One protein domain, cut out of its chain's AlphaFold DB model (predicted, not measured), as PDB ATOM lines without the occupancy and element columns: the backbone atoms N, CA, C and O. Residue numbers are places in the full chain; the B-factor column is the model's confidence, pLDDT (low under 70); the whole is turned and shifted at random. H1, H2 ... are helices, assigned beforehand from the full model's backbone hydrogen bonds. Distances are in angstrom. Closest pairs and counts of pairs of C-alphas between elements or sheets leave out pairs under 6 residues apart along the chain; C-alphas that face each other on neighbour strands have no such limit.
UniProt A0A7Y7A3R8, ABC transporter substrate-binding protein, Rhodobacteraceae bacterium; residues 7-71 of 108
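What this domain is: This is residues 7 to 71 of the 108 residues of the protein "ABC transporter substrate-binding protein" of Rhodobacteraceae bacterium (UniProt A0A7Y7A3R8). Two longer helices, H3 and H4, fold back on each other as a helical hairpin, and the short helix H1 runs beside H3, so that the three make a small triangle. The long loop of residues 14 to 28, whose C-alphas lie 2 to 20 A from the mean of all C-alphas, passes through the middle and reaches out to Glu 22 at the end of the domain away from the hairpin's turn, and the tiny helix H2 that follows it touches H1. The printed part has 65 residues with four named helices, in the order H1, H2, H3, H4, and no named strand; the class is all helix. The whole is compact, with a radius of gyration of the C-alphas of 11.8 A, and elongated, spanning 37 by 23 by 17 A.

How they stand to each other: H1, residues 7 to 13, touches H2, residues 29 to 32; their closest C-alphas, Phe 13 and Leu 29, are 5.3 A apart. H1 also touches H3, residues 38 to 49, with residues 44 to 48 of H3 alone; the closest C-alphas, Asn 7 and Val 48, are 6.3 A apart, at a shallow tilt of 12 degrees, opposite ways. H3 and H4, residues 53 to 70, form a helical hairpin and touch, with residues 56 to 63 of H4 alone. Their closest C-alphas, Ala 47 and Arg 56, are 5.6 A apart, at a shallow tilt of 23 degrees, opposite ways. H1 and H4 are near each other; H2 is apart from H3 and H4. Every O i to N i+4 pair is within hydrogen-bond range in H4, 2 of 3 in H1 and 7 of 8 in H3; H2 is too short for such a pair.

Where its parts are: H1 begins at C-alpha 7, (124.949, 100.152, 108.190), and is 9.6 A long; H2 is 4.9 A. H3 is 17.1 A. H4, 25.8 A, ends at C-alpha 70, (133.339, 95.146, 92.157).

The domain as a whole: The C-alphas farthest apart, Glu 22 and Asp 54, are 37.7 A apart. The printed part has no cut. The link from H1 to H2 is long; the other two are tight. No printed residue is under 70 in pLDDT.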
ATOM      1  N   ASN A   7     123.572 100.373 107.793       92.19
ATOM      2  CA  ASN A   7     124.949 100.152 108.190       92.19
ATOM      3  C   ASN A   7     125.196  98.770 108.799       92.19
ATOM      4  O   ASN A   7     126.322  98.289 108.739       92.19
ATOM      5  N   THR A   8     124.181  98.094 109.349       86.75
ATOM      6  CA  THR A   8     124.357  96.725 109.855       86.75
ATOM      7  C   THR A   8     124.827  95.786 108.742       86.75
ATOM      8  O   THR A   8     125.706  94.964 108.974       86.75
ATOM      9  N   ASN A   9     124.313  95.946 107.516       89.12
ATOM     10  CA  ASN A   9     124.801  95.188 106.361       89.12
ATOM     11  C   ASN A   9     126.080  95.800 105.775       89.12
ATOM     12  O   ASN A   9     127.030  95.065 105.504       89.12
ATOM     13  N   ALA A  10     126.133  97.125 105.591       94.12
ATOM     14  CA  ALA A  10     127.305  97.774 104.996       94.12
ATOM     15  C   ALA A  10     128.583  97.505 105.810       94.12
ATOM     16  O   ALA A  10     129.591  97.093 105.251       94.12
ATOM     17  N   GLY A  11     128.519  97.601 107.140       93.50
ATOM     18  CA  GLY A  11     129.645  97.310 108.024       93.50
ATOM     19  C   GLY A  11     130.114  95.854 107.989       93.50
ATOM     20  O   GLY A  11     131.263  95.583 108.310       93.50
ATOM     21  N   THR A  12     129.274  94.902 107.578       92.94
ATOM     22  CA  THR A  12     129.686  93.499 107.422       92.94
ATOM     23  C   THR A  12     130.297  93.223 106.045       92.94
ATOM     24  O   THR A  12     131.259  92.460 105.950       92.94
ATOM     25  N   PHE A  13     129.744  93.806 104.978       96.00
ATOM     26  CA  PHE A  13     130.103  93.475 103.591       96.00
ATOM     27  C   PHE A  13     131.074  94.462 102.931       96.00
ATOM     28  O   PHE A  13     131.841  94.055 102.067       96.00
ATOM     29  N   ALA A  14     131.049  95.731 103.331       97.12
ATOM     30  CA  ALA A  14     131.720  96.851 102.669       97.12
ATOM     31  C   ALA A  14     132.739  97.573 103.577       97.12
ATOM     32  O   ALA A  14     133.206  98.660 103.250       97.12
ATOM     33  N   TYR A  15     133.109  96.963 104.708       97.94
ATOM     34  CA  TYR A  15     134.109  97.490 105.637       97.94
ATOM     35  C   TYR A  15     135.185  96.445 105.944       97.94
ATOM     36  O   TYR A  15     134.880  95.312 106.326       97.94
ATOM     37  N   ASN A  16     136.448  96.834 105.775       97.75
ATOM     38  CA  ASN A  16     137.623  96.027 106.085       97.75
ATOM     39  C   ASN A  16     138.846  96.929 106.364       97.75
ATOM     40  O   ASN A  16     139.617  97.222 105.447       97.75
ATOM     41  N   PRO A  17     139.021  97.400 107.612       95.94
ATOM     42  CA  PRO A  17     140.057  98.373 107.964       95.94
ATOM     43  C   PRO A  17     141.468  97.769 108.020       95.94
ATOM     44  O   PRO A  17     142.450  98.494 107.903       95.94
ATOM     45  N   ASP A  18     141.571  96.453 108.214       97.19
ATOM     46  CA  ASP A  18     142.825  95.708 108.262       97.19
ATOM     47  C   ASP A  18     142.591  94.316 107.668       97.19
ATOM     48  O   ASP A  18     141.906  93.491 108.267       97.19
ATOM     49  N   ASN A  19     143.152  94.073 106.483       97.19
ATOM     50  CA  ASN A  19     142.986  92.827 105.730       97.19
ATOM     51  C   ASN A  19     144.049  91.762 106.071       97.19
ATOM     52  O   ASN A  19     144.209  90.807 105.315       97.19
ATOM     53  N   SER A  20     144.823  91.946 107.146       97.69
ATOM     54  CA  SER A  20     145.809  90.961 107.607       97.69
ATOM     55  C   SER A  20     145.150  89.789 108.338       97.69
ATOM     56  O   SER A  20     144.107  89.951 108.977       97.69
ATOM     57  N   ASP A  21     145.769  88.609 108.291       96.19
ATOM     58  CA  ASP A  21     145.280  87.432 109.022       96.19
ATOM     59  C   ASP A  21     145.287  87.677 110.547       96.19
ATOM     60  O   ASP A  21     144.423  87.185 111.279       96.19
ATOM     61  N   GLU A  22     146.228  88.491 111.031       97.44
ATOM     62  CA  GLU A  22     146.393  88.866 112.435       97.44
ATOM     63  C   GLU A  22     145.226  89.699 112.985       97.44
ATOM     64  O   GLU A  22     144.956  89.639 114.187       97.44
ATOM     65  N   ALA A  23     144.511  90.439 112.126       96.62
ATOM     66  CA  ALA A  23     143.371  91.261 112.529       96.62
ATOM     67  C   ALA A  23     142.228  90.430 113.133       96.62
ATOM     68  O   ALA A  23     141.446  90.940 113.939       96.62
ATOM     69  N   GLY A  24     142.105  89.151 112.747       95.75
ATOM     70  CA  GLY A  24     141.113  88.228 113.304       95.75
ATOM     71  C   GLY A  24     139.667  88.728 113.189       95.75
ATOM     72  O   GLY A  24     138.822  88.369 114.016       95.75
ATOM     73  N   ALA A  25     139.367  89.560 112.183       95.69
ATOM     74  CA  ALA A  25     138.103  90.273 112.011       95.69
ATOM     75  C   ALA A  25     136.976  89.368 111.476       95.69
ATOM     76  O   ALA A  25     136.306  89.660 110.490       95.69
ATOM     77  N   THR A  26     136.737  88.248 112.160       93.81
ATOM     78  CA  THR A  26     135.810  87.172 111.759       93.81
ATOM     79  C   THR A  26     134.354  87.615 111.556       93.81
ATOM     80  O   THR A  26     133.602  86.928 110.864       93.81
ATOM     81  N   GLY A  27     133.957  88.758 112.123       92.88
ATOM     82  CA  GLY A  27     132.643  89.371 111.906       92.88
ATOM     83  C   GLY A  27     132.495  90.117 110.573       92.88
ATOM     84  O   GLY A  27     131.370  90.416 110.181       92.88
ATOM     85  N   LEU A  28     133.594  90.402 109.866       96.31
ATOM     86  CA  LEU A  28     133.600  91.122 108.592       96.31
ATOM     87  C   LEU A  28     133.698  90.124 107.436       96.31
ATOM     88  O   LEU A  28     134.653  89.351 107.327       96.31
ATOM     89  N   LEU A  29     132.710  90.126 106.545       96.44
ATOM     90  CA  LEU A  29     132.713  89.242 105.381       96.44
ATOM     91  C   LEU A  29     133.733  89.684 104.335       96.44
ATOM     92  O   LEU A  29     134.319  88.818 103.688       96.44
ATOM     93  N   ALA A  30     133.986  90.987 104.198       97.25
ATOM     94  CA  ALA A  30     135.061  91.490 103.343       97.25
ATOM     95  C   ALA A  30     136.427  90.910 103.763       97.25
ATOM     96  O   ALA A  30     137.129  90.335 102.931       97.25
ATOM     97  N   TRP A  31     136.738  90.927 105.066       98.25
ATOM     98  CA  TRP A  31     137.954  90.315 105.619       98.25
ATOM     99  C   TRP A  31     138.011  88.803 105.393       98.25
ATOM    100  O   TRP A  31     139.005  88.274 104.908       98.25
ATOM    101  N   ARG A  32     136.908  88.088 105.660       97.44
ATOM    102  CA  ARG A  32     136.837  86.628 105.457       97.44
ATOM    103  C   ARG A  32     137.075  86.191 104.010       97.44
ATOM    104  O   ARG A  32     137.355  85.016 103.784       97.44
ATOM    105  N   ASN A  33     136.932  87.101 103.048       96.19
ATOM    106  CA  ASN A  33     137.210  86.865 101.633       96.19
ATOM    107  C   ASN A  33     138.535  87.505 101.176       96.19
ATOM    108  O   ASN A  33     138.758  87.625  99.974       96.19
ATOM    109  N   ALA A  34     139.396  87.919 102.114       96.88
ATOM    110  CA  ALA A  34     140.655  88.623 101.868       96.88
ATOM    111  C   ALA A  34     140.497  89.849 100.947       96.88
ATOM    112  O   ALA A  34     141.414  90.209 100.201       96.88
ATOM    113  N   TRP A  35     139.329  90.494 100.975       97.44
ATOM    114  CA  TRP A  35     138.986  91.585 100.075       97.44
ATOM    115  C   TRP A  35     139.378  92.928 100.692       97.44
ATOM    116  O   TRP A  35     138.677  93.465 101.549       97.44
ATOM    117  N   GLY A  36     140.528  93.457 100.268       97.50
ATOM    118  CA  GLY A  36     141.022  94.768 100.689       97.50
ATOM    119  C   GLY A  36     140.271  95.901  99.993       97.50
ATOM    120  O   GLY A  36     140.307  96.002  98.768       97.50
ATOM    121  N   ILE A  37     139.611  96.752 100.781       97.25
ATOM    122  CA  ILE A  37     138.698  97.798 100.298       97.25
ATOM    123  C   ILE A  37     138.837  99.104 101.095       97.25
ATOM    124  O   ILE A  37     137.889  99.513 101.769       97.25
ATOM    125  N   PRO A  38     140.009  99.765 101.080       97.00
ATOM    126  CA  PRO A  38     140.237 100.955 101.900       97.00
ATOM    127  C   PRO A  38     139.250 102.088 101.579       97.00
ATOM    128  O   PRO A  38     138.640 102.626 102.495       97.00
ATOM    129  N   GLU A  39     139.012 102.375 100.296       97.44
ATOM    130  CA  GLU A  39     138.107 103.450  99.857       97.44
ATOM    131  C   GLU A  39     136.653 103.173 100.280       97.44
ATOM    132  O   GLU A  39     136.059 103.952 101.020       97.44
ATOM    133  N   MET A  40     136.108 102.000  99.937       98.00
ATOM    134  CA  MET A  40     134.747 101.604 100.336       98.00
ATOM    135  C   MET A  40     134.573 101.520 101.868       98.00
ATOM    136  O   MET A  40     133.484 101.769 102.393       98.00
ATOM    137  N   SER A  41     135.647 101.214 102.608       98.00
ATOM    138  CA  SER A  41     135.638 101.236 104.078       98.00
ATOM    139  C   SER A  41     135.499 102.657 104.623       98.00
ATOM    140  O   SER A  41     134.726 102.874 105.558       98.00
ATOM    141  N   GLU A  42     136.210 103.625 104.043       98.06
ATOM    142  CA  GLU A  42     136.082 105.045 104.393       98.06
ATOM    143  C   GLU A  42     134.686 105.579 104.056       98.06
ATOM    144  O   GLU A  42     134.064 106.244 104.884       98.06
ATOM    145  N   GLU A  43     134.144 105.223 102.890       97.75
ATOM    146  CA  GLU A  43     132.783 105.597 102.493       97.75
ATOM    147  C   GLU A  43     131.722 105.021 103.437       97.75
ATOM    148  O   GLU A  43     130.788 105.725 103.832       97.75
ATOM    149  N   THR A  44     131.883 103.765 103.863       97.50
ATOM    150  CA  THR A  44     130.995 103.127 104.846       97.50
ATOM    151  C   THR A  44     131.029 103.869 106.189       97.50
ATOM    152  O   THR A  44     129.980 104.135 106.782       97.50
ATOM    153  N   LEU A  45     132.217 104.273 106.656       97.56
ATOM    154  CA  LEU A  45     132.375 105.067 107.882       97.56
ATOM    155  C   LEU A  45     131.794 106.486 107.753       97.56
ATOM    156  O   LEU A  45     131.221 107.020 108.709       97.56
ATOM    157  N   ALA A  46     131.888 107.099 106.576       97.94
ATOM    158  CA  ALA A  46     131.247 108.382 106.321       97.94
ATOM    159  C   ALA A  46     129.714 108.239 106.361       97.94
ATOM    160  O   ALA A  46     129.031 109.003 107.042       97.94
ATOM    161  N   ALA A  47     129.159 107.205 105.723       97.25
ATOM    162  CA  ALA A  47     127.714 106.994 105.642       97.25
ATOM    163  C   ALA A  47     127.051 106.679 106.998       97.25
ATOM    164  O   ALA A  47     125.851 106.908 107.178       97.25
ATOM    165  N   VAL A  48     127.774 106.112 107.971       95.75
ATOM    166  CA  VAL A  48     127.215 105.878 109.320       95.75
ATOM    167  C   VAL A  48     127.181 107.148 110.171       95.75
ATOM    168  O   VAL A  48     126.341 107.256 111.059       95.75
ATOM    169  N   THR A  49     128.061 108.113 109.896       96.56
ATOM    170  CA  THR A  49     128.152 109.367 110.661       96.56
ATOM    171  C   THR A  49     127.375 110.532 110.036       96.56
ATOM    172  O   THR A  49     127.194 111.557 110.697       96.56
ATOM    173  N   GLU A  50     126.869 110.375 108.807       97.44
ATOM    174  CA  GLU A  50     125.972 111.339 108.158       97.44
ATOM    175  C   GLU A  50     124.615 111.432 108.881       97.44
ATOM    176  O   GLU A  50     123.961 110.424 109.154       97.44
ATOM    177  N   ASN A  51     124.178 112.660 109.173       95.94
ATOM    178  CA  ASN A  51     122.953 112.949 109.921       95.94
ATOM    179  C   ASN A  51     121.776 113.321 109.009       95.94
ATOM    180  O   ASN A  51     120.619 113.112 109.383       95.94
ATOM    181  N   ASP A  52     122.045 113.884 107.831       97.56
ATOM    182  CA  ASP A  52     121.020 114.187 106.843       97.56
ATOM    183  C   ASP A  52     120.528 112.898 106.178       97.56
ATOM    184  O   ASP A  52     121.289 112.131 105.589       97.56
ATOM    185  N   THR A  53     119.226 112.636 106.287       94.94
ATOM    186  CA  THR A  53     118.647 111.349 105.876       94.94
ATOM    187  C   THR A  53     118.727 111.135 104.365       94.94
ATOM    188  O   THR A  53     119.022 110.022 103.924       94.94
ATOM    189  N   ASP A  54     118.494 112.179 103.569       97.38
ATOM    190  CA  ASP A  54     118.512 112.069 102.109       97.38
ATOM    191  C   ASP A  54     119.945 111.903 101.590       97.38
ATOM    192  O   ASP A  54     120.204 111.022 100.766       97.38
ATOM    193  N   THR A  55     120.898 112.651 102.149       98.06
ATOM    194  CA  THR A  55     122.331 112.506 101.856       98.06
ATOM    195  C   THR A  55     122.821 111.111 102.229       98.06
ATOM    196  O   THR A  55     123.386 110.403 101.394       98.06
ATOM    197  N   ARG A  56     122.520 110.653 103.450       97.38
ATOM    198  CA  ARG A  56     122.880 109.315 103.933       97.38
ATOM    199  C   ARG A  56     122.333 108.210 103.032       97.38
ATOM    200  O   ARG A  56     123.023 107.233 102.741       97.38
ATOM    201  N   LYS A  57     121.088 108.353 102.573       96.56
ATOM    202  CA  LYS A  57     120.463 107.411 101.639       96.56
ATOM    203  C   LYS A  57     121.215 107.355 100.309       96.56
ATOM    204  O   LYS A  57     121.483 106.255  99.831       96.56
ATOM    205  N   GLU A  58     121.551 108.500  99.720       98.31
ATOM    206  CA  GLU A  58     122.316 108.556  98.467       98.31
ATOM    207  C   GLU A  58     123.709 107.923  98.625       98.31
ATOM    208  O   GLU A  58     124.119 107.140  97.767       98.31
ATOM    209  N   MET A  59     124.386 108.153  99.756       98.31
ATOM    210  CA  MET A  59     125.671 107.512 100.066       98.31
ATOM    211  C   MET A  59     125.559 105.982 100.076       98.31
ATOM    212  O   MET A  59     126.304 105.305  99.370       98.31
ATOM    213  N   TYR A  60     124.585 105.409 100.797       97.69
ATOM    214  CA  TYR A  60     124.396 103.952 100.795       97.69
ATOM    215  C   TYR A  60     123.950 103.399  99.438       97.69
ATOM    216  O   TYR A  60     124.236 102.240  99.139       97.69
ATOM    217  N   LEU A  61     123.226 104.170  98.621       97.44
ATOM    218  CA  LEU A  61     122.871 103.754  97.262       97.44
ATOM    219  C   LEU A  61     124.103 103.690  96.357       97.44
ATOM    220  O   LEU A  61     124.218 102.748  95.573       97.44
ATOM    221  N   ALA A  62     125.003 104.669  96.452       97.81
ATOM    222  CA  ALA A  62     126.265 104.668  95.722       97.81
ATOM    223  C   ALA A  62     127.138 103.477  96.146       97.81
ATOM    224  O   ALA A  62     127.480 102.650  95.300       97.81
ATOM    225  N   LEU A  63     127.350 103.316  97.457       97.75
ATOM    226  CA  LEU A  63     128.113 102.215  98.049       97.75
ATOM    227  C   LEU A  63     127.598 100.843  97.580       97.75
ATOM    228  O   LEU A  63     128.362  99.981  97.154       97.75
ATOM    229  N   GLN A  64     126.275 100.635  97.608       95.81
ATOM    230  CA  GLN A  64     125.671  99.371  97.176       95.81
ATOM    231  C   GLN A  64     125.858  99.100  95.680       95.81
ATOM    232  O   GLN A  64     126.078  97.950  95.301       95.81
ATOM    233  N   LYS A  65     125.766 100.125  94.823       97.19
ATOM    234  CA  LYS A  65     125.985  99.969  93.375       97.19
ATOM    235  C   LYS A  65     127.428  99.588  93.073       97.19
ATOM    236  O   LYS A  65     127.663  98.702  92.249       97.19
ATOM    237  N   GLU A  66     128.377 100.231  93.743       97.19
ATOM    238  CA  GLU A  66     129.785  99.893  93.600       97.19
ATOM    239  C   GLU A  66     130.044  98.468  94.085       97.19
ATOM    240  O   GLU A  66     130.513  97.640  93.305       97.19
ATOM    241  N   HIS A  67     129.634  98.134  95.311       97.06
ATOM    242  CA  HIS A  67     129.782  96.791  95.870       97.06
ATOM    243  C   HIS A  67     129.207  95.710  94.941       97.06
ATOM    244  O   HIS A  67     129.856  94.698  94.687       97.06
ATOM    245  N   GLN A  68     128.013  95.912  94.375       95.69
ATOM    246  CA  GLN A  68     127.426  94.966  93.412       95.69
ATOM    247  C   GLN A  68     128.274  94.770  92.148       95.69
ATOM    248  O   GLN A  68     128.189  93.720  91.519       95.69
ATOM    249  N   THR A  69     129.072  95.767  91.774       96.31
ATOM    250  CA  THR A  69     129.894  95.746  90.562       96.31
ATOM    251  C   THR A  69     131.269  95.128  90.808       96.31
ATOM    252  O   THR A  69     131.751  94.377  89.962       96.31
ATOM    253  N   VAL A  70     131.912  95.453  91.935       97.19
ATOM    254  CA  VAL A  70     133.339  95.146  92.157       97.19
ATOM    255  C   VAL A  70     133.602  94.096  93.233       97.19
ATOM    256  O   VAL A  70     134.725  93.602  93.334       97.19
ATOM    257  N   SER A  71     132.605  93.759  94.055       96.88
ATOM    258  CA  SER A  71     132.816  92.819  95.156       96.88
ATOM    259  C   SER A  71     132.995  91.375  94.672       96.88
ATOM    260  O   SER A  71     132.465  90.989  93.627       96.88
TER     261      SER A  71